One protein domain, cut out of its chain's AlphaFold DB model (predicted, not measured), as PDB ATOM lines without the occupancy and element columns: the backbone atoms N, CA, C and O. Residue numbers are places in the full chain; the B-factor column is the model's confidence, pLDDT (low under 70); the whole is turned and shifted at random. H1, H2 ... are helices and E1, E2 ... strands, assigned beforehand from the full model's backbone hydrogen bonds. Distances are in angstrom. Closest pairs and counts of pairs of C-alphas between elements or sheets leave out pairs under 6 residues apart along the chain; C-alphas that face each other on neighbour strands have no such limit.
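This is residues 5 to 221 of the 420 residues of an uncharacterized protein of Legionella cincinnatiensis (UniProt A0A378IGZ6). A strongly twisted sheet of five strands has H6 packed along one face, with H5 crossing H6 on the side away from the sheet, while the unnamed residues 152 to 172 loop past the sheet's opposite face. Beyond H8, near the beginning of H6, a second group with H2, H3, H4 and the small hairpin of E1 and E2 extends the longest axis. The 217 printed residues, 106 of them, under half, in named elements, hold eight named helices and seven named strands in the order H1 H2 H3 H4 H5 E1 E2 H6 H7 E3 E4 E5 H8 E6 E7, class mixed. The large sheet, E6 E5 E4 E3 E7, is antiparallel; the whole is compact, with a radius of gyration of the C-alphas of 16.6 A and spans of 47 by 39 by 32 A.

H1, residues 5 to 12, is on the large sheet; its closest C-alphas to E6, residues 190 to 192, are those of Arg 8 and Leu 190, 5.4 A. H2, residues 36 to 50, only just touches H8, residues 177 to 181, through residues 37 to 41 alone, with 3 pairs of C-alphas within 8 A, the closest Ser 41 and Gly 181, 6.7 A. H3, residues 52 to 55, and H4, residues 59 to 63, are close but not clearly touching, C-alphas 54 and 60 being closest at 5.8 A. H5, residues 73 to 84, touches the hub, H6, residues 108 to 117, opposite ways at a steep tilt of 62 degrees, with C-alphas 77 and 114 closest at 3.8 A. E1, residues 90 to 93, and E2, residues 96 to 99, form an antiparallel hairpin with N 91 and O 98 3.0 A apart. H6 touches H8, C-alphas 108 and 178 being closest at 5.8 A. Its height over the sheet is 7.9 A; it lies over E4, residues 141 to 151, and runs along it at 14 degrees on the local plane. H1 and H6 on one face make two layers with the sheet. H7, residues 120 to 125, only grazes the sheet. E3, residues 126 to 136, E4 and E5, residues 173 to 175, form a meander, each strand the antiparallel neighbour of the one before, with N 129 and O 148 2.9 A and N 175 and O 147 2.8 A apart. E6 is E5's other neighbour, N 174 to O 192 2.8 A; E7, residues 207 to 211, is E3's, N 132 to O 207 2.8 A. Every O i to N i+4 pair is within hydrogen-bond range in H1, H4, H5 and H8, 10 of 11 in H2, 5 of 6 in H6 and 0 of 2 in H7, which has 2 of 3 O i to N i+3 pairs; H3 is too short.

H1 begins at C-alpha 5, (482.599, -8.631, 638.270). From first to last C-alpha H2 measures 21.7 A, H5 16.9 A, H6 14.7 A, E3 29.2 A and E4 27.4 A, with a bend of 72 degrees at residue 144. E7 ends at C-alpha 211, (481.868, -19.544, 658.295).

The two C-alphas farthest apart, of Asn 95 and Glu 161, are 49.5 A apart. The printed part has no cut. The links H1 to H2, E4 to E5 and E6 to E7 are long. Residues 64 to 69 have pLDDT under 70.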
ATOM      1  N   LYS A   5     481.985  -9.888 638.709       94.25
ATOM      2  CA  LYS A   5     482.599  -8.631 638.270       94.25
ATOM      3  C   LYS A   5     482.347  -7.490 639.263       94.25
ATOM      4  O   LYS A   5     483.307  -6.865 639.679       94.25
ATOM      5  N   GLN A   6     481.105  -7.257 639.690       95.44
ATOM      6  CA  GLN A   6     480.788  -6.202 640.669       95.44
ATOM      7  C   GLN A   6     481.522  -6.415 642.001       95.44
ATOM      8  O   GLN A   6     482.054  -5.470 642.577       95.44
ATOM      9  N   ILE A   7     481.605  -7.669 642.456       97.75
ATOM     10  CA  ILE A   7     482.344  -8.035 643.673       97.75
ATOM     11  C   ILE A   7     483.839  -7.739 643.497       97.75
ATOM     12  O   ILE A   7     484.471  -7.136 644.365       97.75
ATOM     13  N   ARG A   8     484.409  -8.126 642.349       97.69
ATOM     14  CA  ARG A   8     485.801  -7.825 642.009       97.69
ATOM     15  C   ARG A   8     486.061  -6.324 641.956       97.69
ATOM     16  O   ARG A   8     487.041  -5.881 642.543       97.69
ATOM     17  N   ASP A   9     485.194  -5.554 641.307       96.19
ATOM     18  CA  ASP A   9     485.325  -4.100 641.183       96.19
ATOM     19  C   ASP A   9     485.344  -3.439 642.572       96.19
ATOM     20  O   ASP A   9     486.188  -2.582 642.841       96.19
ATOM     21  N   ARG A  10     484.501  -3.907 643.505       96.00
ATOM     22  CA  ARG A  10     484.539  -3.473 644.911       96.00
ATOM     23  C   ARG A  10     485.869  -3.814 645.587       96.00
ATOM     24  O   ARG A  10     486.411  -2.969 646.297       96.00
ATOM     25  N   LEU A  11     486.404  -5.016 645.386       98.12
ATOM     26  CA  LEU A  11     487.686  -5.441 645.968       98.12
ATOM     27  C   LEU A  11     488.887  -4.702 645.348       98.12
ATOM     28  O   LEU A  11     489.860  -4.427 646.046       98.12
ATOM     29  N   ILE A  12     488.825  -4.319 644.069       97.81
ATOM     30  CA  ILE A  12     489.863  -3.517 643.398       97.81
ATOM     31  C   ILE A  12     490.007  -2.137 644.055       97.81
ATOM     32  O   ILE A  12     491.122  -1.623 644.169       97.81
ATOM     33  N   GLN A  13     488.918  -1.553 644.563       96.50
ATOM     34  CA  GLN A  13     488.964  -0.276 645.292       96.50
ATOM     35  C   GLN A  13     489.804  -0.346 646.580       96.50
ATOM     36  O   GLN A  13     490.183   0.689 647.123       96.50
ATOM     37  N   GLU A  14     490.138  -1.546 647.070       97.75
ATOM     38  CA  GLU A  14     491.028  -1.734 648.220       97.75
ATOM     39  C   GLU A  14     492.515  -1.646 647.857       97.75
ATOM     40  O   GLU A  14     493.351  -1.524 648.755       97.75
ATOM     41  N   GLN A  15     492.866  -1.657 646.565       96.81
ATOM     42  CA  GLN A  15     494.237  -1.512 646.060       96.81
ATOM     43  C   GLN A  15     495.235  -2.468 646.745       96.81
ATOM     44  O   GLN A  15     496.280  -2.046 647.257       96.81
ATOM     45  N   TYR A  16     494.904  -3.762 646.808       98.38
ATOM     46  CA  TYR A  16     495.712  -4.769 647.506       98.38
ATOM     47  C   TYR A  16     497.155  -4.876 646.989       98.38
ATOM     48  O   TYR A  16     498.073  -5.086 647.779       98.38
ATOM     49  N   GLN A  17     497.386  -4.613 645.702       96.88
ATOM     50  CA  GLN A  17     498.712  -4.583 645.074       96.88
ATOM     51  C   GLN A  17     499.632  -3.487 645.636       96.88
ATOM     52  O   GLN A  17     500.845  -3.527 645.429       96.88
ATOM     53  N   LYS A  18     499.072  -2.498 646.349       96.44
ATOM     54  CA  LYS A  18     499.815  -1.415 647.010       96.44
ATOM     55  C   LYS A  18     500.142  -1.706 648.481       96.44
ATOM     56  O   LYS A  18     500.802  -0.893 649.125       96.44
ATOM     57  N   PHE A  19     499.720  -2.845 649.034       97.69
ATOM     58  CA  PHE A  19     500.170  -3.255 650.365       97.69
ATOM     59  C   PHE A  19     501.665  -3.584 650.364       97.69
ATOM     60  O   PHE A  19     502.247  -4.016 649.366       97.69
ATOM     61  N   VAL A  20     502.287  -3.419 651.525       97.88
ATOM     62  CA  VAL A  20     503.525  -4.114 651.857       97.88
ATOM     63  C   VAL A  20     503.166  -5.550 652.220       97.88
ATOM     64  O   VAL A  20     502.482  -5.787 653.220       97.88
ATOM     65  N   VAL A  21     503.668  -6.504 651.439       97.56
ATOM     66  CA  VAL A  21     503.585  -7.931 651.759       97.56
ATOM     67  C   VAL A  21     504.826  -8.324 652.559       97.56
ATOM     68  O   VAL A  21     505.919  -8.454 652.012       97.56
ATOM     69  N   ALA A  22     504.680  -8.445 653.879       94.06
ATOM     70  CA  ALA A  22     505.811  -8.559 654.806       94.06
ATOM     71  C   ALA A  22     506.595  -9.878 654.694       94.06
ATOM     72  O   ALA A  22     507.730  -9.972 655.158       94.06
ATOM     73  N   ASP A  23     506.005 -10.892 654.073       92.62
ATOM     74  CA  ASP A  23     506.574 -12.220 653.875       92.62
ATOM     75  C   ASP A  23     506.859 -12.540 652.400       92.62
ATOM     76  O   ASP A  23     507.143 -13.691 652.061       92.62
ATOM     77  N   ILE A  24     506.875 -11.523 651.529       92.50
ATOM     78  CA  ILE A  24     507.164 -11.670 650.091       92.50
ATOM     79  C   ILE A  24     508.480 -12.417 649.830       92.50
ATOM     80  O   ILE A  24     508.588 -13.225 648.908       92.50
ATOM     81  N   GLY A  25     509.484 -12.202 650.687       89.38
ATOM     82  CA  GLY A  25     510.776 -12.881 650.615       89.38
ATOM     83  C   GLY A  25     510.740 -14.352 651.043       89.38
ATOM     84  O   GLY A  25     511.610 -15.112 650.618       89.38
ATOM     85  N   THR A  26     509.756 -14.753 651.851       89.81
ATOM     86  CA  THR A  26     509.544 -16.139 652.298       89.81
ATOM     87  C   THR A  26     508.898 -16.964 651.191       89.81
ATOM     88  O   THR A  26     509.321 -18.089 650.951       89.81
ATOM     89  N   PHE A  27     507.936 -16.387 650.467       92.25
ATOM     90  CA  PHE A  27     507.142 -17.067 649.439       92.25
ATOM     91  C   PHE A  27     507.533 -16.644 648.018       92.25
ATOM     92  O   PHE A  27     506.685 -16.358 647.174       92.25
ATOM     93  N   ARG A  28     508.837 -16.621 647.712       92.00
ATOM     94  CA  ARG A  28     509.337 -16.187 646.390       92.00
ATOM     95  C   ARG A  28     508.745 -16.967 645.215       92.00
ATOM     96  O   ARG A  28     508.656 -16.422 644.123       92.00
ATOM     97  N   TRP A  29     508.352 -18.222 645.427       93.06
ATOM     98  CA  TRP A  29     507.710 -19.051 644.401       93.06
ATOM     99  C   TRP A  29     506.262 -18.636 644.095       93.06
ATOM    100  O   TRP A  29     505.751 -18.997 643.041       93.06
ATOM    101  N   CYS A  30     505.613 -17.873 644.979       95.50
ATOM    102  CA  CYS A  30     504.282 -17.307 644.760       95.50
ATOM    103  C   CYS A  30     504.328 -15.917 644.105       95.50
ATOM    104  O   CYS A  30     503.308 -15.449 643.609       95.50
ATOM    105  N   LEU A  31     505.491 -15.253 644.096       97.38
ATOM    106  CA  LEU A  31     505.658 -13.900 643.563       97.38
ATOM    107  C   LEU A  31     505.664 -13.902 642.032       97.38
ATOM    108  O   LEU A  31     506.539 -14.499 641.398       97.38
ATOM    109  N   ASN A  32     504.752 -13.148 641.419       96.94
ATOM    110  CA  ASN A  32     504.742 -12.953 639.974       96.94
ATOM    111  C   ASN A  32     505.749 -11.873 639.548       96.94
ATOM    112  O   ASN A  32     505.389 -10.745 639.213       96.94
ATOM    113  N   ARG A  33     507.035 -12.230 639.505       94.19
ATOM    114  CA  ARG A  33     508.136 -11.319 639.122       94.19
ATOM    115  C   ARG A  33     508.089 -10.813 637.678       94.19
ATOM    116  O   ARG A  33     508.872  -9.943 637.317       94.19
ATOM    117  N   LYS A  34     507.220 -11.383 636.839       94.75
ATOM    118  CA  LYS A  34     507.027 -10.940 635.453       94.75
ATOM    119  C   LYS A  34     506.016  -9.794 635.346       94.75
ATOM    120  O   LYS A  34     505.963  -9.146 634.306       94.75
ATOM    121  N   SER A  35     505.225  -9.561 636.395       97.19
ATOM    122  CA  SER A  35     504.278  -8.446 636.465       97.19
ATOM    123  C   SER A  35     504.950  -7.171 636.996       97.19
ATOM    124  O   SER A  35     505.803  -7.264 637.890       97.19
ATOM    125  N   PRO A  36     504.554  -5.982 636.506       96.56
ATOM    126  CA  PRO A  36     504.939  -4.709 637.115       96.56
ATOM    127  C   PRO A  36     504.603  -4.651 638.613       96.56
ATOM    128  O   PRO A  36     505.429  -4.217 639.415       96.56
ATOM    129  N   GLU A  37     503.436  -5.161 639.006       97.12
ATOM    130  CA  GLU A  37     502.941  -5.154 640.384       97.12
ATOM    131  C   GLU A  37     503.814  -6.006 641.312       97.12
ATOM    132  O   GLU A  37     504.129  -5.579 642.422       97.12
ATOM    133  N   GLY A  38     504.257  -7.181 640.861       96.81
ATOM    134  CA  GLY A  38     505.145  -8.051 641.634       96.81
ATOM    135  C   GLY A  38     506.524  -7.426 641.850       96.81
ATOM    136  O   GLY A  38     507.051  -7.456 642.963       96.81
ATOM    137  N   VAL A  39     507.088  -6.792 640.815       96.56
ATOM    138  CA  VAL A  39     508.354  -6.045 640.924       96.56
ATOM    139  C   VAL A  39     508.203  -4.848 641.868       96.56
ATOM    140  O   VAL A  39     509.074  -4.609 642.707       96.56
ATOM    141  N   ALA A  40     507.100  -4.104 641.761       96.25
ATOM    142  CA  ALA A  40     506.806  -2.981 642.646       96.25
ATOM    143  C   ALA A  40     506.638  -3.435 644.105       96.25
ATOM    144  O   ALA A  40     507.191  -2.808 645.007       96.25
ATOM    145  N   SER A  41     505.952  -4.555 644.346       96.94
ATOM    146  CA  SER A  41     505.753  -5.118 645.687       96.94
ATOM    147  C   SER A  41     507.071  -5.533 646.350       96.94
ATOM    148  O   SER A  41     507.313  -5.193 647.511       96.94
ATOM    149  N   GLU A  42     507.978  -6.176 645.604       96.12
ATOM    150  CA  GLU A  42     509.310  -6.546 646.106       96.12
ATOM    151  C   GLU A  42     510.129  -5.301 646.487       96.12
ATOM    152  O   GLU A  42     510.650  -5.216 647.602       96.12
ATOM    153  N   LYS A  43     510.150  -4.275 645.623       96.12
ATOM    154  CA  LYS A  43     510.801  -2.984 645.918       96.12
ATOM    155  C   LYS A  43     510.186  -2.286 647.137       96.12
ATOM    156  O   LYS A  43     510.913  -1.750 647.976       96.12
ATOM    157  N   ARG A  44     508.855  -2.302 647.258       96.56
ATOM    158  CA  ARG A  44     508.125  -1.691 648.377       96.56
ATOM    159  C   ARG A  44     508.464  -2.373 649.696       96.56
ATOM    160  O   ARG A  44     508.713  -1.687 650.687       96.56
ATOM    161  N   TYR A  45     508.526  -3.703 649.717       96.69
ATOM    162  CA  TYR A  45     508.963  -4.450 650.895       96.69
ATOM    163  C   TYR A  45     510.425  -4.157 651.263       96.69
ATOM    164  O   TYR A  45     510.742  -3.972 652.441       96.69
ATOM    165  N   ASP A  46     511.316  -4.046 650.280       95.50
ATOM    166  CA  ASP A  46     512.714  -3.682 650.519       95.50
ATOM    167  C   ASP A  46     512.852  -2.293 651.158       95.50
ATOM    168  O   ASP A  46     513.624  -2.126 652.107       95.50
ATOM    169  N   ALA A  47     512.085  -1.306 650.687       95.50
ATOM    170  CA  ALA A  47     512.041   0.030 651.281       95.50
ATOM    171  C   ALA A  47     511.433   0.004 652.696       95.50
ATOM    172  O   ALA A  47     511.996   0.575 653.634       95.50
ATOM    173  N   TYR A  48     510.321  -0.713 652.867       96.06
ATOM    174  CA  TYR A  48     509.654  -0.896 654.153       96.06
ATOM    175  C   TYR A  48     510.578  -1.525 655.202       96.06
ATOM    176  O   TYR A  48     510.750  -0.975 656.285       96.06
ATOM    177  N   SER A  49     511.211  -2.655 654.886       93.38
ATOM    178  CA  SER A  49     511.960  -3.482 655.846       93.38
ATOM    179  C   SER A  49     513.228  -2.817 656.405       93.38
ATOM    180  O   SER A  49     513.737  -3.240 657.462       93.38
ATOM    181  N   LYS A  50     513.727  -1.792 655.699       93.38
ATOM    182  CA  LYS A  50     514.870  -0.940 656.061       93.38
ATOM    183  C   LYS A  50     514.450   0.322 656.823       93.38
ATOM    184  O   LYS A  50     515.279   0.884 657.535       93.38
ATOM    185  N   ASN A  51     513.190   0.748 656.725       93.06
ATOM    186  CA  ASN A  51     512.694   1.940 657.406       93.06
ATOM    187  C   ASN A  51     512.475   1.674 658.916       93.06
ATOM    188  O   ASN A  51     511.806   0.701 659.271       93.06
ATOM    189  N   PRO A  52     512.978   2.522 659.836       90.62
ATOM    190  CA  PRO A  52     512.780   2.342 661.277       90.62
ATOM    191  C   PRO A  52     511.310   2.280 661.726       90.62
ATOM    192  O   PRO A  52     511.003   1.530 662.655       90.62
ATOM    193  N   LEU A  53     510.397   2.995 661.054       89.75
ATOM    194  CA  LEU A  53     508.959   2.988 661.365       89.75
ATOM    195  C   LEU A  53     508.318   1.610 661.151       89.75
ATOM    196  O   LEU A  53     507.322   1.280 661.787       89.75
ATOM    197  N   SER A  54     508.926   0.741 660.339       87.88
ATOM    198  CA  SER A  54     508.476  -0.647 660.172       87.88
ATOM    199  C   SER A  54     508.572  -1.465 661.469       87.88
ATOM    200  O   SER A  54     508.013  -2.556 661.570       87.88
ATOM    201  N   ARG A  55     509.355  -0.986 662.443       87.31
ATOM    202  CA  ARG A  55     509.623  -1.659 663.720       87.31
ATOM    203  C   ARG A  55     508.782  -1.093 664.861       87.31
ATOM    204  O   ARG A  55     508.859  -1.625 665.968       87.31
ATOM    205  N   THR A  56     507.979  -0.062 664.605       80.50
ATOM    206  CA  THR A  56     507.064   0.512 665.591       80.50
ATOM    207  C   THR A  56     505.671  -0.106 665.455       80.50
ATOM    208  O   THR A  56     505.297  -0.566 664.371       80.50
ATOM    209  N   PRO A  57     504.874  -0.138 666.535       78.19
ATOM    210  CA  PRO A  57     503.469  -0.491 666.426       78.19
ATOM    211  C   PRO A  57     502.707   0.476 665.502       78.19
ATOM    212  O   PRO A  57     503.033   1.665 665.465       78.19
ATOM    213  N   PRO A  58     501.693  -0.015 664.771       87.25
ATOM    214  CA  PRO A  58     501.270  -1.418 664.704       87.25
ATOM    215  C   PRO A  58     502.027  -2.242 663.634       87.25
ATOM    216  O   PRO A  58     501.808  -3.444 663.508       87.25
ATOM    217  N   PHE A  59     502.930  -1.624 662.867       85.31
ATOM    218  CA  PHE A  59     503.598  -2.215 661.700       85.31
ATOM    219  C   PHE A  59     504.422  -3.468 662.020       85.31
ATOM    220  O   PHE A  59     504.358  -4.463 661.289       85.31
ATOM    221  N   ASN A  60     505.141  -3.466 663.143       81.69
ATOM    222  CA  ASN A  60     505.905  -4.631 663.592       81.69
ATOM    223  C   ASN A  60     505.008  -5.850 663.880       81.69
ATOM    224  O   ASN A  60     505.353  -6.965 663.501       81.69
ATOM    225  N   GLN A  61     503.840  -5.629 664.487       79.50
ATOM    226  CA  GLN A  61     502.846  -6.665 664.768       79.50
ATOM    227  C   GLN A  61     502.182  -7.152 663.481       79.50
ATOM    228  O   GLN A  61     501.916  -8.337 663.338       79.50
ATOM    229  N   TRP A  62     501.939  -6.263 662.519       82.81
ATOM    230  CA  TRP A  62     501.350  -6.643 661.232       82.81
ATOM    231  C   TRP A  62     502.304  -7.442 660.340       82.81
ATOM    232  O   TRP A  62     501.836  -8.216 659.515       82.81
ATOM    233  N   SER A  63     503.619  -7.275 660.518       74.94
ATOM    234  CA  SER A  63     504.660  -7.957 659.725       74.94
ATOM    235  C   SER A  63     505.060  -9.326 660.267       74.94
ATOM    236  O   SER A  63     505.751 -10.093 659.603       74.94
ATOM    237  N   SER A  64     504.730  -9.604 661.522       67.75
ATOM    238  CA  SER A  64     505.020 -10.872 662.193       67.75
ATOM    239  C   SER A  64     503.871 -11.180 663.142       67.75
ATOM    240  O   SER A  64     504.045 -11.148 664.364       67.75
ATOM    241  N   PRO A  65     502.662 -11.359 662.592       60.34
ATOM    242  CA  PRO A  65     501.486 -11.440 663.421       60.34
ATOM    243  C   PRO A  65     501.494 -12.735 664.226       60.34
ATOM    244  O   PRO A  65     501.836 -13.808 663.730       60.34
ATOM    245  N   GLN A  66     501.068 -12.627 665.485       56.28
ATOM    246  CA  GLN A  66     500.535 -13.785 666.196       56.28
ATOM    247  C   GLN A  66     499.353 -14.323 665.383       56.28
ATOM    248  O   GLN A  66     498.664 -13.531 664.736       56.28
ATOM    249  N   LEU A  67     499.125 -15.637 665.388       54.62
ATOM    250  CA  LEU A  67     497.974 -16.219 664.703       54.62
ATOM    251  C   LEU A  67     496.701 -15.553 665.245       54.62
ATOM    252  O   LEU A  67     496.332 -15.755 666.401       54.62
ATOM    253  N   ILE A  68     496.069 -14.717 664.424       63.72
ATOM    254  CA  ILE A  68     494.763 -14.142 664.726       63.72
ATOM    255  C   ILE A  68     493.767 -15.084 664.064       63.72
ATOM    256  O   ILE A  68     493.911 -15.392 662.884       63.72
ATOM    257  N   ALA A  69     492.779 -15.559 664.807       68.88
ATOM    258  CA  ALA A  69     491.653 -16.299 664.256       68.88
ATOM    259  C   ALA A  69     490.383 -15.534 664.635       68.88
ATOM    260  O   ALA A  69     489.781 -15.849 665.659       68.88
ATOM    261  N   PRO A  70     490.033 -14.453 663.905       76.75
ATOM    262  CA  PRO A  70     488.763 -13.783 664.131       76.75
ATOM    263  C   PRO A  70     487.641 -14.789 663.878       76.75
ATOM    264  O   PRO A  70     487.567 -15.379 662.802       76.75
ATOM    265  N   ASP A  71     486.791 -14.979 664.873       84.38
ATOM    266  CA  ASP A  71     485.671 -15.920 664.872       84.38
ATOM    267  C   ASP A  71     484.318 -15.228 664.643       84.38
ATOM    268  O   ASP A  71     483.284 -15.888 664.592       84.38
ATOM    269  N   THR A  72     484.327 -13.903 664.461       92.31
ATOM    270  CA  THR A  72     483.134 -13.072 664.254       92.31
ATOM    271  C   THR A  72     483.279 -12.149 663.048       92.31
ATOM    272  O   THR A  72     484.367 -11.643 662.739       92.31
ATOM    273  N   ALA A  73     482.151 -11.841 662.410       94.38
ATOM    274  CA  ALA A  73     482.071 -10.917 661.287       94.38
ATOM    275  C   ALA A  73     482.573  -9.519 661.664       94.38
ATOM    276  O   ALA A  73     483.376  -8.924 660.944       94.38
ATOM    277  N   GLN A  74     482.177  -9.021 662.840       94.62
ATOM    278  CA  GLN A  74     482.649  -7.735 663.348       94.62
ATOM    279  C   GLN A  74     484.172  -7.720 663.557       94.62
ATOM    280  O   GLN A  74     484.820  -6.704 663.287       94.62
ATOM    281  N   GLY A  75     484.768  -8.834 663.996       93.12
ATOM    282  CA  GLY A  75     486.219  -8.986 664.107       93.12
ATOM    283  C   GLY A  75     486.930  -8.821 662.759       93.12
ATOM    284  O   GLY A  75     487.929  -8.099 662.670       93.12
ATOM    285  N   LEU A  76     486.380  -9.415 661.697       94.69
ATOM    286  CA  LEU A  76     486.898  -9.309 660.328       94.69
ATOM    287  C   LEU A  76     486.722  -7.893 659.749       94.69
ATOM    288  O   LEU A  76     487.667  -7.329 659.195       94.69
ATOM    289  N   ILE A  77     485.561  -7.260 659.948       95.56
ATOM    290  CA  ILE A  77     485.315  -5.861 659.547       95.56
ATOM    291  C   ILE A  77     486.298  -4.918 660.260       95.56
ATOM    292  O   ILE A  77     486.927  -4.060 659.635       95.56
ATOM    293  N   ASN A  78     486.504  -5.111 661.566       92.62
ATOM    294  CA  ASN A  78     487.471  -4.339 662.346       92.62
ATOM    295  C   ASN A  78     488.909  -4.558 661.863       92.62
ATOM    296  O   ASN A  78     489.708  -3.616 661.876       92.62
ATOM    297  N   PHE A  79     489.254  -5.770 661.421       92.56
ATOM    298  CA  PHE A  79     490.556  -6.057 660.827       92.56
ATOM    299  C   PHE A  79     490.789  -5.206 659.572       92.56
ATOM    300  O   PHE A  79     491.801  -4.499 659.501       92.56
ATOM    301  N   ALA A  80     489.837  -5.211 658.631       95.06
ATOM    302  CA  ALA A  80     489.895  -4.399 657.414       95.06
ATOM    303  C   ALA A  80     489.987  -2.898 657.740       95.06
ATOM    304  O   ALA A  80     490.918  -2.214 657.306       95.06
ATOM    305  N   LYS A  81     489.104  -2.397 658.618       92.12
ATOM    306  CA  LYS A  81     489.106  -0.997 659.078       92.12
ATOM    307  C   LYS A  81     490.460  -0.578 659.643       92.12
ATOM    308  O   LYS A  81     490.963   0.498 659.328       92.12
ATOM    309  N   ASN A  82     491.066  -1.422 660.478       90.69
ATOM    310  CA  ASN A  82     492.351  -1.125 661.101       90.69
ATOM    311  C   ASN A  82     493.508  -1.121 660.098       90.69
ATOM    312  O   ASN A  82     494.401  -0.288 660.237       90.69
ATOM    313  N   ARG A  83     493.496  -2.003 659.092       91.56
ATOM    314  CA  ARG A  83     494.520  -2.015 658.035       91.56
ATOM    315  C   ARG A  83     494.397  -0.847 657.062       91.56
ATOM    316  O   ARG A  83     495.417  -0.415 656.538       91.56
ATOM    317  N   ASN A  84     493.200  -0.294 656.880       93.06
ATOM    318  CA  ASN A  84     492.975   0.874 656.027       93.06
ATOM    319  C   ASN A  84     493.275   2.225 656.697       93.06
ATOM    320  O   ASN A  84     493.297   3.249 656.010       93.06
ATOM    321  N   LYS A  85     493.561   2.256 658.006       88.31
ATOM    322  CA  LYS A  85     493.976   3.487 658.699       88.31
ATOM    323  C   LYS A  85     495.267   4.036 658.086       88.31
ATOM    324  O   LYS A  85     496.330   3.428 658.194       88.31
ATOM    325  N   LYS A  86     495.178   5.227 657.491       87.81
ATOM    326  CA  LYS A  86     496.335   5.984 656.999       87.81
ATOM    327  C   LYS A  86     497.067   6.588 658.198       87.81
ATOM    328  O   LYS A  86     496.554   7.489 658.854       87.81
ATOM    329  N   MET A  87     498.242   6.053 658.507       86.38
ATOM    330  CA  MET A  87     499.124   6.551 659.567       86.38
ATOM    331  C   MET A  87     500.248   7.406 658.967       86.38
ATOM    332  O   MET A  87     500.451   7.402 657.757       86.38
ATOM    333  N   GLY A  88     501.020   8.106 659.806       84.31
ATOM    334  CA  GLY A  88     502.111   8.986 659.355       84.31
ATOM    335  C   GLY A  88     503.275   8.291 658.625       84.31
ATOM    336  O   GLY A  88     504.167   8.970 658.123       84.31
ATOM    337  N   PHE A  89     503.287   6.956 658.541       93.06
ATOM    338  CA  PHE A  89     504.292   6.214 657.784       93.06
ATOM    339  C   PHE A  89     503.887   6.104 656.307       93.06
ATOM    340  O   PHE A  89     502.892   5.465 655.960       93.06
ATOM    341  N   THR A  90     504.700   6.708 655.441       95.38
ATOM    342  CA  THR A  90     504.580   6.644 653.981       95.38
ATOM    343  C   THR A  90     505.850   6.075 653.349       95.38
ATOM    344  O   THR A  90     506.936   6.150 653.931       95.38
ATOM    345  N   LEU A  91     505.715   5.499 652.155       92.31
ATOM    346  CA  LEU A  91     506.829   5.115 651.287       92.31
ATOM    347  C   LEU A  91     506.721   5.873 649.968       92.31
ATOM    348  O   LEU A  91     505.616   6.127 649.493       92.31
ATOM    349  N   ASN A  92     507.870   6.217 649.390       88.88
ATOM    350  CA  ASN A  92     507.922   6.802 648.057       88.88
ATOM    351  C   ASN A  92     507.887   5.676 647.018       88.88
ATOM    352  O   ASN A  92     508.758   4.804 647.025       88.88
ATOM    353  N   GLU A  93     506.909   5.720 646.125       84.38
ATOM    354  CA  GLU A  93     506.768   4.824 644.979       84.38
ATOM    355  C   GLU A  93     506.367   5.680 643.781       84.38
ATOM    356  O   GLU A  93     505.414   6.444 643.879       84.38
ATOM    357  N   ASP A  94     507.133   5.625 642.690       80.56
ATOM    358  CA  ASP A  94     506.876   6.396 641.462       80.56
ATOM    359  C   ASP A  94     506.669   7.911 641.690       80.56
ATOM    360  O   ASP A  94     505.847   8.556 641.050       80.56
ATOM    361  N   ASN A  95     507.455   8.492 642.606       80.62
ATOM    362  CA  ASN A  95     507.370   9.890 643.063       80.62
ATOM    363  C   ASN A  95     506.101  10.254 643.855       80.62
ATOM    364  O   ASN A  95     505.921  11.417 644.216       80.62
ATOM    365  N   GLU A  96     505.275   9.276 644.220       85.06
ATOM    366  CA  GLU A  96     504.127   9.455 645.102       85.06
ATOM    367  C   GLU A  96     504.414   8.947 646.518       85.06
ATOM    368  O   GLU A  96     505.087   7.934 646.726       85.06
ATOM    369  N   LYS A  97     503.871   9.645 647.521       88.19
ATOM    370  CA  LYS A  97     503.891   9.193 648.918       88.19
ATOM    371  C   LYS A  97     502.679   8.315 649.186       88.19
ATOM    372  O   LYS A  97     501.578   8.817 649.403       88.19
ATOM    373  N   LEU A  98     502.895   7.007 649.244       89.06
ATOM    374  CA  LEU A  98     501.841   6.042 649.533       89.06
ATOM    375  C   LEU A  98     501.783   5.729 651.037       89.06
ATOM    376  O   LEU A  98     502.811   5.370 651.625       89.06
ATOM    377  N   PRO A  99     500.607   5.834 651.688       93.75
ATOM    378  CA  PRO A  99     500.427   5.389 653.066       93.75
ATOM    379  C   PRO A  99     500.699   3.891 653.211       93.75
ATOM    380  O   PRO A  99     500.164   3.073 652.461       93.75
ATOM    381  N   VAL A 100     501.494   3.522 654.212       94.69
ATOM    382  CA  VAL A 100     501.869   2.125 654.436       94.69
ATOM    383  C   VAL A 100     500.702   1.339 655.029       94.69
ATOM    384  O   VAL A 100     500.224   1.631 656.125       94.69
ATOM    385  N   ARG A 101     500.304   0.275 654.324       96.38
ATOM    386  CA  ARG A 101     499.444  -0.804 654.826       96.38
ATOM    387  C   ARG A 101     500.206  -2.118 654.723       96.38
ATOM    388  O   ARG A 101     500.913  -2.329 653.741       96.38
ATOM    389  N   VAL A 102     500.095  -2.978 655.733       94.81
ATOM    390  CA  VAL A 102     500.931  -4.184 655.850       94.81
ATOM    391  C   VAL A 102     500.075  -5.408 656.127       94.81
ATOM    392  O   VAL A 102     499.191  -5.377 656.989       94.81
ATOM    393  N   SER A 103     500.379  -6.494 655.424       95.62
ATOM    394  CA  SER A 103     499.848  -7.820 655.715       95.62
ATOM    395  C   SER A 103     500.837  -8.905 655.275       95.62
ATOM    396  O   SER A 103     501.902  -8.608 654.733       95.62
ATOM    397  N   GLU A 104     500.489 -10.160 655.530       92.25
ATOM    398  CA  GLU A 104     501.237 -11.361 655.144       92.25
ATOM    399  C   GLU A 104     500.272 -12.504 654.782       92.25
ATOM    400  O   GLU A 104     499.051 -12.329 654.857       92.25
ATOM    401  N   CYS A 105     500.813 -13.644 654.355       90.56
ATOM    402  CA  CYS A 105     500.101 -14.777 653.763       90.56
ATOM    403  C   CYS A 105     498.988 -15.362 654.651       90.56
ATOM    404  O   CYS A 105     497.987 -15.865 654.136       90.56
ATOM    405  N   SER A 106     499.104 -15.263 655.976       86.38
ATOM    406  CA  SER A 106     498.123 -15.824 656.912       86.38
ATOM    407  C   SER A 106     496.922 -14.901 657.125       86.38
ATOM    408  O   SER A 106     495.787 -15.347 657.131       86.38
ATOM    409  N   ASN A 107     497.120 -13.602 657.312       90.75
ATOM    410  CA  ASN A 107     496.050 -12.725 657.793       90.75
ATOM    411  C   ASN A 107     495.448 -11.833 656.708       90.75
ATOM    412  O   ASN A 107     494.453 -11.157 656.970       90.75
ATOM    413  N   PHE A 108     496.019 -11.785 655.500       96.69
ATOM    414  CA  PHE A 108     495.535 -10.853 654.478       96.69
ATOM    415  C   PHE A 108     494.092 -11.145 654.052       96.69
ATOM    416  O   PHE A 108     493.299 -10.214 653.911       96.69
ATOM    417  N   ALA A 109     493.714 -12.421 653.950       97.44
ATOM    418  CA  ALA A 109     492.340 -12.824 653.650       97.44
ATOM    419  C   ALA A 109     491.314 -12.281 654.664       97.44
ATOM    420  O   ALA A 109     490.176 -11.989 654.308       97.44
ATOM    421  N   TYR A 110     491.693 -12.033 655.920       97.06
ATOM    422  CA  TYR A 110     490.766 -11.424 656.880       97.06
ATOM    423  C   TYR A 110     490.340 -10.013 656.479       97.06
ATOM    424  O   TYR A 110     489.224  -9.595 656.787       97.06
ATOM    425  N   HIS A 111     491.191  -9.285 655.750       98.19
ATOM    426  CA  HIS A 111     490.818  -7.989 655.206       98.19
ATOM    427  C   HIS A 111     489.714  -8.120 654.154       98.19
ATOM    428  O   HIS A 111     488.738  -7.373 654.209       98.19
ATOM    429  N   SER A 112     489.858  -9.021 653.180       98.50
ATOM    430  CA  SER A 112     488.836  -9.216 652.147       98.50
ATOM    431  C   SER A 112     487.546  -9.771 652.734       98.50
ATOM    432  O   SER A 112     486.475  -9.299 652.371       98.50
ATOM    433  N   ALA A 113     487.631 -10.694 653.696       98.50
ATOM    434  CA  ALA A 113     486.458 -11.189 654.409       98.50
ATOM    435  C   ALA A 113     485.704 -10.053 655.114       98.50
ATOM    436  O   ALA A 113     484.491  -9.955 654.973       98.50
ATOM    437  N   GLY A 114     486.416  -9.144 655.792       98.19
ATOM    438  CA  GLY A 114     485.812  -7.957 656.401       98.19
ATOM    439  C   GLY A 114     485.135  -7.032 655.389       98.19
ATOM    440  O   GLY A 114     484.031  -6.566 655.641       98.19
ATOM    441  N   VAL A 115     485.758  -6.800 654.229       98.31
ATOM    442  CA  VAL A 115     485.170  -5.984 653.148       98.31
ATOM    443  C   VAL A 115     483.885  -6.607 652.605       98.31
ATOM    444  O   VAL A 115     482.902  -5.902 652.409       98.31
ATOM    445  N   LEU A 116     483.876  -7.923 652.390       98.56
ATOM    446  CA  LEU A 116     482.725  -8.651 651.850       98.56
ATOM    447  C   LEU A 116     481.583  -8.766 652.864       98.56
ATOM    448  O   LEU A 116     480.423  -8.623 652.503       98.56
ATOM    449  N   LEU A 117     481.910  -8.990 654.139       98.25
ATOM    450  CA  LEU A 117     480.932  -9.035 655.224       98.25
ATOM    451  C   LEU A 117     480.318  -7.667 655.524       98.25
ATOM    452  O   LEU A 117     479.245  -7.613 656.115       98.25
ATOM    453  N   ASP A 118     480.963  -6.567 655.152       97.88
ATOM    454  CA  ASP A 118     480.397  -5.227 655.303       97.88
ATOM    455  C   ASP A 118     479.412  -4.860 654.176       97.88
ATOM    456  O   ASP A 118     478.661  -3.897 654.320       97.88
ATOM    457  N   ASP A 119     479.373  -5.623 653.078       96.88
ATOM    458  CA  ASP A 119     478.500  -5.366 651.931       96.88
ATOM    459  C   ASP A 119     477.122  -6.049 652.107       96.88
ATOM    460  O   ASP A 119     477.038  -7.282 652.201       96.88
ATOM    461  N   PRO A 120     476.013  -5.283 652.153       94.75
ATOM    462  CA  PRO A 120     474.683  -5.843 652.369       94.75
ATOM    463  C   PRO A 120     474.172  -6.686 651.193       94.75
ATOM    464  O   PRO A 120     473.373  -7.595 651.418       94.75
ATOM    465  N   GLU A 121     474.615  -6.432 649.957       94.88
ATOM    466  CA  GLU A 121     474.211  -7.232 648.796       94.88
ATOM    467  C   GLU A 121     474.932  -8.581 648.785       94.88
ATOM    468  O   GLU A 121     474.321  -9.604 648.484       94.88
ATOM    469  N   ILE A 122     476.200  -8.623 649.211       96.62
ATOM    470  CA  ILE A 122     476.919  -9.892 649.398       96.62
ATOM    471  C   ILE A 122     476.195 -10.776 650.412       96.62
ATOM    472  O   ILE A 122     475.967 -11.953 650.132       96.62
ATOM    473  N   ARG A 123     475.789 -10.223 651.563       94.31
ATOM    474  CA  ARG A 123     475.144 -11.003 652.636       94.31
ATOM    475  C   ARG A 123     473.842 -11.684 652.221       94.31
ATOM    476  O   ARG A 123     473.481 -12.692 652.836       94.31
ATOM    477  N   LYS A 124     473.132 -11.136 651.230       94.69
ATOM    478  CA  LYS A 124     471.882 -11.709 650.708       94.69
ATOM    479  C   LYS A 124     472.135 -12.981 649.909       94.69
ATOM    480  O   LYS A 124     471.397 -13.948 650.061       94.69
ATOM    481  N   ASP A 125     473.174 -12.978 649.077       95.19
ATOM    482  CA  ASP A 125     473.368 -14.003 648.048       95.19
ATOM    483  C   ASP A 125     474.503 -14.994 648.352       95.19
ATOM    484  O   ASP A 125     474.530 -16.093 647.794       95.19
ATOM    485  N   TYR A 126     475.425 -14.629 649.244       98.19
ATOM    486  CA  TYR A 126     476.573 -15.449 649.612       98.19
ATOM    487  C   TYR A 126     476.742 -15.549 651.128       98.19
ATOM    488  O   TYR A 126     476.415 -14.632 651.887       98.19
ATOM    489  N   ASP A 127     477.318 -16.668 651.555       98.25
ATOM    490  CA  ASP A 127     477.986 -16.782 652.844       98.25
ATOM    491  C   ASP A 127     479.501 -16.630 652.648       98.25
ATOM    492  O   ASP A 127     480.065 -17.008 651.617       98.25
ATOM    493  N   VAL A 128     480.167 -16.036 653.634       98.56
ATOM    494  CA  VAL A 128     481.613 -15.809 653.631       98.56
ATOM    495  C   VAL A 128     482.272 -16.863 654.503       98.56
ATOM    496  O   VAL A 128     481.904 -17.037 655.664       98.56
ATOM    497  N   ALA A 129     483.293 -17.527 653.976       98.38
ATOM    498  CA  ALA A 129     484.151 -18.410 654.754       98.38
ATOM    499  C   ALA A 129     485.610 -17.959 654.678       98.38
ATOM    500  O   ALA A 129     486.033 -17.323 653.711       98.38
ATOM    501  N   VAL A 130     486.397 -18.303 655.696       98.12
ATOM    502  CA  VAL A 130     487.857 -18.183 655.642       98.12
ATOM    503  C   VAL A 130     488.461 -19.553 655.873       98.12
ATOM    504  O   VAL A 130     488.165 -20.204 656.875       98.12
ATOM    505  N   ILE A 131     489.300 -19.985 654.941       97.31
ATOM    506  CA  ILE A 131     489.947 -21.293 654.971       97.31
ATOM    507  C   ILE A 131     491.448 -21.141 655.170       97.31
ATOM    508  O   ILE A 131     492.035 -20.200 654.645       97.31
ATOM    509  N   GLY A 132     492.067 -22.078 655.880       96.56
ATOM    510  CA  GLY A 132     493.497 -22.343 655.797       96.56
ATOM    511  C   GLY A 132     493.766 -23.295 654.638       96.56
ATOM    512  O   GLY A 132     493.173 -24.365 654.563       96.56
ATOM    513  N   SER A 133     494.652 -22.904 653.736       94.50
ATOM    514  CA  SER A 133     495.033 -23.593 652.506       94.50
ATOM    515  C   SER A 133     496.566 -23.690 652.407       94.50
ATOM    516  O   SER A 133     497.279 -23.453 653.389       94.50
ATOM    517  N   MET A 134     497.097 -24.095 651.248       94.38
ATOM    518  CA  MET A 134     498.521 -24.375 651.036       94.38
ATOM    519  C   MET A 134     499.074 -25.325 652.104       94.38
ATOM    520  O   MET A 134     500.039 -25.020 652.810       94.38
ATOM    521  N   TYR A 135     498.414 -26.473 652.254       92.69
ATOM    522  CA  TYR A 135     498.768 -27.461 653.262       92.69
ATOM    523  C   TYR A 135     500.171 -28.032 653.032       92.69
ATOM    524  O   TYR A 135     500.476 -28.636 651.998       92.69
ATOM    525  N   ASN A 136     501.029 -27.880 654.033       86.88
ATOM    526  CA  ASN A 136     502.373 -28.423 654.033       86.88
ATOM    527  C   ASN A 136     502.418 -29.721 654.843       86.88
ATOM    528  O   ASN A 136     502.506 -29.708 656.070       86.88
ATOM    529  N   LYS A 137     502.455 -30.847 654.123       86.31
ATOM    530  CA  LYS A 137     502.527 -32.201 654.697       86.31
ATOM    531  C   LYS A 137     503.706 -32.419 655.651       86.31
ATOM    532  O   LYS A 137     503.614 -33.264 656.527       86.31
ATOM    533  N   LYS A 138     504.825 -31.704 655.477       83.94
ATOM    534  CA  LYS A 138     506.016 -31.887 656.327       83.94
ATOM    535  C   LYS A 138     505.849 -31.254 657.700       83.94
ATOM    536  O   LYS A 138     506.462 -31.711 658.657       83.94
ATOM    537  N   THR A 139     505.088 -30.168 657.772       82.62
ATOM    538  CA  THR A 139     504.895 -29.397 659.003       82.62
ATOM    539  C   THR A 139     503.509 -29.581 659.602       82.62
ATOM    540  O   THR A 139     503.291 -29.069 660.692       82.62
ATOM    541  N   ASP A 140     502.605 -30.270 658.899       84.38
ATOM    542  CA  ASP A 140     501.188 -30.414 659.255       84.38
ATOM    543  C   ASP A 140     500.533 -29.045 659.519       84.38
ATOM    544  O   ASP A 140     499.939 -28.774 660.559       84.38
ATOM    545  N   GLN A 141     500.763 -28.105 658.596       87.38
ATOM    546  CA  GLN A 141     500.316 -26.717 658.732       87.38
ATOM    547  C   GLN A 141     499.754 -26.184 657.422       87.38
ATOM    548  O   GLN A 141     500.318 -26.415 656.352       87.38
ATOM    549  N   TYR A 142     498.688 -25.400 657.535       87.62
ATOM    550  CA  TYR A 142     498.170 -24.554 656.465       87.62
ATOM    551  C   TYR A 142     498.929 -23.229 656.481       87.62
ATOM    552  O   TYR A 142     499.005 -22.568 657.515       87.62
ATOM    553  N   GLN A 143     499.554 -22.880 655.359       88.88
ATOM    554  CA  GLN A 143     500.493 -21.756 655.291       88.88
ATOM    555  C   GLN A 143     499.849 -20.448 654.828       88.88
ATOM    556  O   GLN A 143     500.487 -19.403 654.926       88.88
ATOM    557  N   HIS A 144     498.625 -20.510 654.305       94.62
ATOM    558  CA  HIS A 144     497.971 -19.392 653.642       94.62
ATOM    559  C   HIS A 144     496.476 -19.416 653.919       94.62
ATOM    560  O   HIS A 144     495.855 -20.456 653.709       94.62
ATOM    561  N   ASN A 145     495.886 -18.302 654.354       96.25
ATOM    562  CA  ASN A 145     494.430 -18.225 654.442       96.25
ATOM    563  C   ASN A 145     493.830 -17.587 653.190       96.25
ATOM    564  O   ASN A 145     494.388 -16.643 652.641       96.25
ATOM    565  N   ILE A 146     492.652 -18.067 652.802       98.44
ATOM    566  CA  ILE A 146     491.893 -17.619 651.630       98.44
ATOM    567  C   ILE A 146     490.456 -17.319 652.062       98.44
ATOM    568  O   ILE A 146     489.877 -18.055 652.864       98.44
ATOM    569  N   THR A 147     489.860 -16.252 651.528       98.81
ATOM    570  CA  THR A 147     488.428 -15.979 651.699       98.81
ATOM    571  C   THR A 147     487.632 -16.651 650.586       98.81
ATOM    572  O   THR A 147     488.013 -16.595 649.418       98.81
ATOM    573  N   LEU A 148     486.497 -17.244 650.940       98.81
ATOM    574  CA  LEU A 148     485.536 -17.810 650.002       98.81
ATOM    575  C   LEU A 148     484.209 -17.061 650.096       98.81
ATOM    576  O   LEU A 148     483.768 -16.709 651.189       98.81
ATOM    577  N   LEU A 149     483.559 -16.886 648.950       98.75
ATOM    578  CA  LEU A 149     482.131 -16.610 648.850       98.75
ATOM    579  C   LEU A 149     481.455 -17.882 648.364       98.75
ATOM    580  O   LEU A 149     481.656 -18.283 647.217       98.75
ATOM    581  N   VAL A 150     480.683 -18.522 649.230       98.12
ATOM    582  CA  VAL A 150     479.909 -19.720 648.890       98.12
ATOM    583  C   VAL A 150     478.446 -19.331 648.680       98.12
ATOM    584  O   VAL A 150     477.983 -18.392 649.334       98.12
ATOM    585  N   PRO A 151     477.701 -19.998 647.782       96.50
ATOM    586  CA  PRO A 151     476.273 -19.732 647.623       96.50
ATOM    587  C   PRO A 151     475.531 -19.816 648.960       96.50
ATOM    588  O   PRO A 151     475.839 -20.679 649.788       96.50
ATOM    589  N   LYS A 152     474.559 -18.924 649.171       95.00
ATOM    590  CA  LYS A 152     473.817 -18.825 650.434       95.00
ATOM    591  C   LYS A 152     473.249 -20.170 650.899       95.00
ATOM    592  O   LYS A 152     472.681 -20.917 650.106       95.00
ATOM    593  N   GLY A 153     473.368 -20.451 652.197       89.94
ATOM    594  CA  GLY A 153     472.865 -21.677 652.823       89.94
ATOM    595  C   GLY A 153     473.821 -22.868 652.721       89.94
ATOM    596  O   GLY A 153     473.512 -23.946 653.224       89.94
ATOM    597  N   THR A 154     474.991 -22.683 652.108       94.12
ATOM    598  CA  THR A 154     476.021 -23.719 652.042       94.12
ATOM    599  C   THR A 154     476.749 -23.848 653.380       94.12
ATOM    600  O   THR A 154     477.183 -22.855 653.966       94.12
ATOM    601  N   VAL A 155     476.939 -25.087 653.839       93.06
ATOM    602  CA  VAL A 155     477.754 -25.409 655.016       93.06
ATOM    603  C   VAL A 155     478.979 -26.183 654.550       93.06
ATOM    604  O   VAL A 155     478.855 -27.251 653.952       93.06
ATOM    605  N   LEU A 156     480.161 -25.626 654.800       96.25
ATOM    606  CA  LEU A 156     481.428 -26.290 654.514       96.25
ATOM    607  C   LEU A 156     481.811 -27.242 655.663       96.25
ATOM    608  O   LEU A 156     481.370 -27.023 656.800       96.25
ATOM    609  N   PRO A 157     482.672 -28.246 655.405       96.62
ATOM    610  CA  PRO A 157     483.222 -29.118 656.439       96.62
ATOM    611  C   PRO A 157     483.796 -28.332 657.620       96.62
ATOM    612  O   PRO A 157     484.476 -27.319 657.432       96.62
ATOM    613  N   GLN A 158     483.529 -28.794 658.840       93.62
ATOM    614  CA  GLN A 158     484.102 -28.212 660.054       93.62
ATOM    615  C   GLN A 158     485.321 -29.026 660.505       93.62
ATOM    616  O   GLN A 158     485.298 -30.255 660.403       93.62
ATOM    617  N   PRO A 159     486.373 -28.387 661.049       89.56
ATOM    618  CA  PRO A 159     487.529 -29.110 661.568       89.56
ATOM    619  C   PRO A 159     487.118 -30.195 662.583       89.56
ATOM    620  O   PRO A 159     486.265 -29.934 663.435       89.56
ATOM    621  N   PRO A 160     487.722 -31.398 662.537       92.00
ATOM    622  CA  PRO A 160     488.927 -31.753 661.780       92.00
ATOM    623  C   PRO A 160     488.683 -32.197 660.325       92.00
ATOM    624  O   PRO A 160     489.647 -32.546 659.644       92.00
ATOM    625  N   GLU A 161     487.437 -32.213 659.842       94.31
ATOM    626  CA  GLU A 161     487.140 -32.575 658.455       94.31
ATOM    627  C   GLU A 161     487.757 -31.558 657.483       94.31
ATOM    628  O   GLU A 161     487.740 -30.346 657.717       94.31
ATOM    629  N   GLN A 162     488.339 -32.061 656.393       95.56
ATOM    630  CA  GLN A 162     489.005 -31.232 655.396       95.56
ATOM    631  C   GLN A 162     488.039 -30.828 654.281       95.56
ATOM    632  O   GLN A 162     487.271 -31.635 653.756       95.56
ATOM    633  N   LEU A 163     488.157 -29.576 653.853       97.62
ATOM    634  CA  LEU A 163     487.644 -29.128 652.571       97.62
ATOM    635  C   LEU A 163     488.574 -29.655 651.467       97.62
ATOM    636  O   LEU A 163     489.786 -29.412 651.470       97.62
ATOM    637  N   THR A 164     488.001 -30.390 650.527       97.88
ATOM    638  CA  THR A 164     488.657 -31.007 649.377       97.88
ATOM    639  C   THR A 164     487.992 -30.537 648.086       97.88
ATOM    640  O   THR A 164     487.059 -29.737 648.097       97.88
ATOM    641  N   LYS A 165     488.477 -31.022 646.940       96.69
ATOM    642  CA  LYS A 165     487.898 -30.665 645.643       96.69
ATOM    643  C   LYS A 165     486.489 -31.242 645.467       96.69
ATOM    644  O   LYS A 165     485.660 -30.630 644.806       96.69
ATOM    645  N   GLU A 166     486.233 -32.412 646.042       96.44
ATOM    646  CA  GLU A 166     484.998 -33.187 645.887       96.44
ATOM    647  C   GLU A 166     483.830 -32.588 646.676       96.44
ATOM    648  O   GLU A 166     482.688 -32.671 646.234       96.44
ATOM    649  N   ASN A 167     484.117 -31.957 647.818       95.69
ATOM    650  CA  ASN A 167     483.127 -31.269 648.648       95.69
ATOM    651  C   ASN A 167     483.202 -29.733 648.510       95.69
ATOM    652  O   ASN A 167     482.598 -29.014 649.306       95.69
ATOM    653  N   PHE A 168     483.905 -29.220 647.490       97.44
ATOM    654  CA  PHE A 168     483.941 -27.793 647.178       97.44
ATOM    655  C   PHE A 168     482.671 -27.371 646.418       97.44
ATOM    656  O   PHE A 168     482.455 -27.833 645.293       97.44
ATOM    657  N   PRO A 169     481.825 -26.488 646.979       96.69
ATOM    658  CA  PRO A 169     480.527 -26.171 646.391       96.69
ATOM    659  C   PRO A 169     480.650 -25.494 645.024       96.69
ATOM    660  O   PRO A 169     481.443 -24.564 644.836       96.69
ATOM    661  N   SER A 170     479.807 -25.911 644.077       94.81
ATOM    662  CA  SER A 170     479.680 -25.221 642.791       94.81
ATOM    663  C   SER A 170     479.215 -23.777 642.997       94.81
ATOM    664  O   SER A 170     478.425 -23.492 643.892       94.81
ATOM    665  N   GLY A 171     479.719 -22.853 642.180       94.69
ATOM    666  CA  GLY A 171     479.441 -21.422 642.325       94.69
ATOM    667  C   GLY A 171     480.268 -20.710 643.403       94.69
ATOM    668  O   GLY A 171     480.138 -19.496 643.537       94.69
ATOM    669  N   THR A 172     481.143 -21.416 644.131       98.31
ATOM    670  CA  THR A 172     482.073 -20.778 645.075       98.31
ATOM    671  C   THR A 172     483.061 -19.868 644.344       98.31
ATOM    672  O   THR A 172     483.693 -20.275 643.363       98.31
ATOM    673  N   LEU A 173     483.235 -18.650 644.858       98.75
ATOM    674  CA  LEU A 173     484.245 -17.702 644.399       98.75
ATOM    675  C   LEU A 173     485.378 -17.593 645.421       98.75
ATOM    676  O   LEU A 173     485.150 -17.505 646.625       98.75
ATOM    677  N   ILE A 174     486.605 -17.555 644.918       98.88
ATOM    678  CA  ILE A 174     487.839 -17.420 645.684       98.88
ATOM    679  C   ILE A 174     488.261 -15.952 645.707       98.88
ATOM    680  O   ILE A 174     488.213 -15.261 644.683       98.88
ATOM    681  N   VAL A 175     488.669 -15.481 646.885       98.88
ATOM    682  CA  VAL A 175     489.159 -14.125 647.123       98.88
ATOM    683  C   VAL A 175     490.459 -14.188 647.928       98.88
ATOM    684  O   VAL A 175     490.469 -14.555 649.103       98.88
ATOM    685  N   ASP A 176     491.557 -13.803 647.286       98.81
ATOM    686  CA  ASP A 176     492.907 -13.814 647.840       98.81
ATOM    687  C   ASP A 176     493.614 -12.464 647.589       98.81
ATOM    688  O   ASP A 176     494.240 -12.248 646.545       98.81
ATOM    689  N   PRO A 177     493.539 -11.518 648.539       98.69
ATOM    690  CA  PRO A 177     494.236 -10.241 648.418       98.69
ATOM    691  C   PRO A 177     495.763 -10.382 648.511       98.69
ATOM    692  O   PRO A 177     496.483  -9.502 648.032       98.69
ATOM    693  N   TRP A 178     496.280 -11.473 649.090       98.62
ATOM    694  CA  TRP A 178     497.718 -11.710 649.157       98.62
ATOM    695  C   TRP A 178     498.278 -12.076 647.786       98.62
ATOM    696  O   TRP A 178     499.298 -11.504 647.411       98.62
ATOM    697  N   ALA A 179     497.586 -12.889 646.978       98.62
ATOM    698  CA  ALA A 179     497.954 -13.099 645.572       98.62
ATOM    699  C   ALA A 179     498.099 -11.772 644.806       98.62
ATOM    700  O   ALA A 179     499.081 -11.579 644.085       98.62
ATOM    701  N   VAL A 180     497.171 -10.829 645.003       98.75
ATOM    702  CA  VAL A 180     497.247  -9.494 644.382       98.75
ATOM    703  C   VAL A 180     498.448  -8.703 644.903       98.75
ATOM    704  O   VAL A 180     499.197  -8.118 644.121       98.75
ATOM    705  N   GLY A 181     498.700  -8.736 646.215       98.31
ATOM    706  CA  GLY A 181     499.917  -8.180 646.815       98.31
ATOM    707  C   GLY A 181     501.211  -8.823 646.291       98.31
ATOM    708  O   GLY A 181     502.248  -8.165 646.235       98.31
ATOM    709  N   MET A 182     501.151 -10.084 645.860       98.38
ATOM    710  CA  MET A 182     502.238 -10.850 645.239       98.38
ATOM    711  C   MET A 182     502.315 -10.661 643.709       98.38
ATOM    712  O   MET A 182     503.071 -11.366 643.037       98.38
ATOM    713  N   GLY A 183     501.564  -9.711 643.144       98.12
ATOM    714  CA  GLY A 183     501.626  -9.333 641.728       98.12
ATOM    715  C   GLY A 183     500.751 -10.160 640.781       98.12
ATOM    716  O   GLY A 183     500.936 -10.106 639.565       98.12
ATOM    717  N   HIS A 184     499.817 -10.964 641.287       98.44
ATOM    718  CA  HIS A 184     498.807 -11.596 640.431       98.44
ATOM    719  C   HIS A 184     497.674 -10.616 640.126       98.44
ATOM    720  O   HIS A 184     497.348  -9.753 640.940       98.44
ATOM    721  N   SER A 185     497.071 -10.733 638.944       98.19
ATOM    722  CA  SER A 185     495.998  -9.820 638.544       98.19
ATOM    723  C   SER A 185     494.688 -10.122 639.295       98.19
ATOM    724  O   SER A 185     494.469 -11.266 639.715       98.19
ATOM    725  N   PRO A 186     493.778  -9.141 639.441       98.25
ATOM    726  CA  PRO A 186     492.454  -9.351 640.032       98.25
ATOM    727  C   PRO A 186     491.668 -10.523 639.424       98.25
ATOM    728  O   PRO A 186     490.950 -11.222 640.134       98.25
ATOM    729  N   GLU A 187     491.833 -10.791 638.130       97.88
ATOM    730  CA  GLU A 187     491.163 -11.871 637.390       97.88
ATOM    731  C   GLU A 187     491.628 -13.273 637.797       97.88
ATOM    732  O   GLU A 187     490.965 -14.247 637.442       97.88
ATOM    733  N   HIS A 188     492.721 -13.370 638.560       98.12
ATOM    734  CA  HIS A 188     493.262 -14.621 639.092       98.12
ATOM    735  C   HIS A 188     493.171 -14.722 640.622       98.12
ATOM    736  O   HIS A 188     493.658 -15.695 641.199       98.12
ATOM    737  N   ALA A 189     492.571 -13.733 641.292       98.31
ATOM    738  CA  ALA A 189     492.635 -13.624 642.748       98.31
ATOM    739  C   ALA A 189     491.380 -13.047 643.422       98.31
ATOM    740  O   ALA A 189     491.099 -13.404 644.558       98.31
ATOM    741  N   LEU A 190     490.617 -12.160 642.775       98.62
ATOM    742  CA  LEU A 190     489.513 -11.425 643.402       98.62
ATOM    743  C   LEU A 190     488.162 -11.840 642.809       98.62
ATOM    744  O   LEU A 190     487.816 -11.460 641.685       98.62
ATOM    745  N   ALA A 191     487.398 -12.606 643.592       98.31
ATOM    746  CA  ALA A 191     486.084 -13.150 643.243       98.31
ATOM    747  C   ALA A 191     486.139 -13.954 641.934       98.31
ATOM    748  O   ALA A 191     485.508 -13.623 640.922       98.31
ATOM    749  N   VAL A 192     486.976 -14.991 641.944       98.31
ATOM    750  CA  VAL A 192     487.265 -15.839 640.781       98.31
ATOM    751  C   VAL A 192     486.833 -17.274 641.034       98.31
ATOM    752  O   VAL A 192     486.806 -17.738 642.168       98.31
ATOM    753  N   THR A 193     486.501 -17.995 639.973       97.88
ATOM    754  CA  THR A 193     486.256 -19.435 640.052       97.88
ATOM    755  C   THR A 193     487.565 -20.194 640.282       97.88
ATOM    756  O   THR A 193     488.656 -19.688 640.005       97.88
ATOM    757  N   MET A 194     487.463 -21.425 640.788       96.75
ATOM    758  CA  MET A 194     488.619 -22.263 641.129       96.75
ATOM    759  C   MET A 194     489.617 -22.436 639.974       96.75
ATOM    760  O   MET A 194     490.820 -22.384 640.199       96.75
ATOM    761  N   ASP A 195     489.138 -22.610 638.742       96.25
ATOM    762  CA  ASP A 195     489.960 -22.786 637.538       96.25
ATOM    763  C   ASP A 195     490.816 -21.560 637.188       96.25
ATOM    764  O   ASP A 195     491.867 -21.705 636.567       96.25
ATOM    765  N   LYS A 196     490.396 -20.366 637.618       97.62
ATOM    766  CA  LYS A 196     491.108 -19.104 637.374       97.62
ATOM    767  C   LYS A 196     492.068 -18.731 638.497       97.62
ATOM    768  O   LYS A 196     492.865 -17.813 638.332       97.62
ATOM    769  N   PHE A 197     491.992 -19.398 639.644       98.44
ATOM    770  CA  PHE A 197     492.755 -19.004 640.819       98.44
ATOM    771  C   PHE A 197     494.263 -19.251 640.651       98.44
ATOM    772  O   PHE A 197     494.692 -20.357 640.311       98.44
ATOM    773  N   ALA A 198     495.074 -18.235 640.959       96.62
ATOM    774  CA  ALA A 198     496.531 -18.246 640.800       96.62
ATOM    775  C   ALA A 198     497.219 -19.446 641.479       96.62
ATOM    776  O   ALA A 198     498.184 -19.998 640.950       96.62
ATOM    777  N   PHE A 199     496.699 -19.880 642.633       97.19
ATOM    778  CA  PHE A 199     497.272 -20.965 643.433       97.19
ATOM    779  C   PHE A 199     496.371 -22.207 643.493       97.19
ATOM    780  O   PHE A 199     496.405 -22.960 644.466       97.19
ATOM    781  N   VAL A 200     495.587 -22.468 642.439       97.00
ATOM    782  CA  VAL A 200     494.622 -23.586 642.382       97.00
ATOM    783  C   VAL A 200     495.220 -24.946 642.762       97.00
ATOM    784  O   VAL A 200     494.576 -25.741 643.443       97.00
ATOM    785  N   ARG A 201     496.480 -25.218 642.392       96.31
ATOM    786  CA  ARG A 201     497.149 -26.502 642.681       96.31
ATOM    787  C   ARG A 201     497.440 -26.734 644.163       96.31
ATOM    788  O   ARG A 201     497.690 -27.869 644.548       96.31
ATOM    789  N   SER A 202     497.436 -25.678 644.969       96.00
ATOM    790  CA  SER A 202     497.666 -25.733 646.414       96.00
ATOM    791  C   SER A 202     496.427 -25.357 647.224       96.00
ATOM    792  O   SER A 202     496.539 -25.196 648.436       96.00
ATOM    793  N   LEU A 203     495.266 -25.214 646.570       97.25
ATOM    794  CA  LEU A 203     494.013 -24.852 647.231       97.25
ATOM    795  C   LEU A 203     493.562 -25.927 648.233       97.25
ATOM    796  O   LEU A 203     493.059 -25.589 649.303       97.25
ATOM    797  N   PHE A 204     493.781 -27.202 647.903       97.75
ATOM    798  CA  PHE A 204     493.370 -28.348 648.714       97.75
ATOM    799  C   PHE A 204     494.558 -29.225 649.148       97.75
ATOM    800  O   PHE A 204     495.561 -29.294 648.429       97.75
ATOM    801  N   PRO A 205     494.435 -29.957 650.274       97.38
ATOM    802  CA  PRO A 205     493.332 -29.878 651.238       97.38
ATOM    803  C   PRO A 205     493.318 -28.527 651.963       97.38
ATOM    804  O   PRO A 205     494.337 -27.832 652.012       97.38
ATOM    805  N   ALA A 206     492.161 -28.163 652.504       97.69
ATOM    806  CA  ALA A 206     491.963 -26.949 653.281       97.69
ATOM    807  C   ALA A 206     491.206 -27.234 654.585       97.69
ATOM    808  O   ALA A 206     490.443 -28.192 654.682       97.69
ATOM    809  N   THR A 207     491.406 -26.384 655.587       96.25
ATOM    810  CA  THR A 207     490.632 -26.361 656.836       96.25
ATOM    811  C   THR A 207     489.755 -25.119 656.858       96.25
ATOM    812  O   THR A 207     490.207 -24.049 656.457       96.25
ATOM    813  N   VAL A 208     488.513 -25.219 657.322       95.50
ATOM    814  CA  VAL A 208     487.613 -24.061 657.400       95.50
ATOM    815  C   VAL A 208     487.714 -23.435 658.788       95.50
ATOM    816  O   VAL A 208     487.354 -24.057 659.781       95.50
ATOM    817  N   ASN A 209     488.224 -22.205 658.858       91.50
ATOM    818  CA  ASN A 209     488.491 -21.502 660.116       91.50
ATOM    819  C   ASN A 209     487.327 -20.599 660.551       91.50
ATOM    820  O   ASN A 209     487.149 -20.357 661.740       91.50
ATOM    821  N   TYR A 210     486.544 -20.093 659.595       95.62
ATOM    822  CA  TYR A 210     485.379 -19.238 659.833       95.62
ATOM    823  C   TYR A 210     484.305 -19.515 658.780       95.62
ATOM    824  O   TYR A 210     484.640 -19.701 657.608       95.62
ATOM    825  N   GLN A 211     483.032 -19.499 659.185       97.62
ATOM    826  CA  GLN A 211     481.868 -19.544 658.295       97.62
ATOM    827  C   GLN A 211     480.810 -18.568 658.807       97.62
ATOM    828  O   GLN A 211     480.324 -18.715 659.928       97.62
ATOM    829  N   SER A 212     480.405 -17.606 657.979       97.38
ATOM    830  CA  SER A 212     479.384 -16.625 658.354       97.38
ATOM    831  C   SER A 212     478.020 -17.272 658.604       97.38
ATOM    832  O   SER A 212     477.256 -16.784 659.427       97.38
ATOM    833  N   SER A 213     477.723 -18.398 657.950       95.94
ATOM    834  CA  SER A 213     476.504 -19.185 658.176       95.94
ATOM    835  C   SER A 213     476.418 -19.792 659.585       95.94
ATOM    836  O   SER A 213     475.326 -20.127 660.038       95.94
ATOM    837  N   LEU A 214     477.548 -19.910 660.294       94.94
ATOM    838  CA  LEU A 214     477.633 -20.415 661.671       94.94
ATOM    839  C   LEU A 214     477.864 -19.297 662.705       94.94
ATOM    840  O   LEU A 214     477.839 -19.549 663.910       94.94
ATOM    841  N   ASP A 215     478.076 -18.063 662.250       94.25
ATOM    842  CA  ASP A 215     478.321 -16.903 663.099       94.25
ATOM    843  C   ASP A 215     476.999 -16.318 663.614       94.25
ATOM    844  O   ASP A 215     476.285 -15.594 662.916       94.25
ATOM    845  N   LYS A 216     476.692 -16.597 664.885       93.94
ATOM    846  CA  LYS A 216     475.465 -16.128 665.551       93.94
ATOM    847  C   LYS A 216     475.372 -14.603 665.653       93.94
ATOM    848  O   LYS A 216     474.275 -14.085 665.821       93.94
ATOM    849  N   THR A 217     476.495 -13.893 665.553       94.56
ATOM    850  CA  THR A 217     476.549 -12.426 665.659       94.56
ATOM    851  C   THR A 217     476.367 -11.724 664.313       94.56
ATOM    852  O   THR A 217     476.217 -10.501 664.267       94.56
ATOM    853  N   LEU A 218     476.345 -12.467 663.198       94.31
ATOM    854  CA  LEU A 218     476.279 -11.889 661.854       94.31
ATOM    855  C   LEU A 218     475.026 -11.030 661.642       94.31
ATOM    856  O   LEU A 218     475.118  -9.962 661.037       94.31
ATOM    857  N   ALA A 219     473.870 -11.483 662.138       92.50
ATOM    858  CA  ALA A 219     472.593 -10.785 661.971       92.50
ATOM    859  C   ALA A 219     472.590  -9.395 662.631       92.50
ATOM    860  O   ALA A 219     471.972  -8.468 662.115       92.50
ATOM    861  N   GLU A 220     473.318  -9.247 663.738       93.62
ATOM    862  CA  GLU A 220     473.436  -8.001 664.506       93.62
ATOM    863  C   GLU A 220     474.617  -7.136 664.042       93.62
ATOM    864  O   GLU A 220     474.708  -5.959 664.387       93.62
ATOM    865  N   THR A 221     475.533  -7.698 663.249       94.38
ATOM    866  CA  THR A 221     476.718  -6.986 662.766       94.38
ATOM    867  C   THR A 221     476.308  -5.969 661.693       94.38
ATOM    868  O   THR A 221     475.842  -6.385 660.632       94.38
TER     869      THR A 221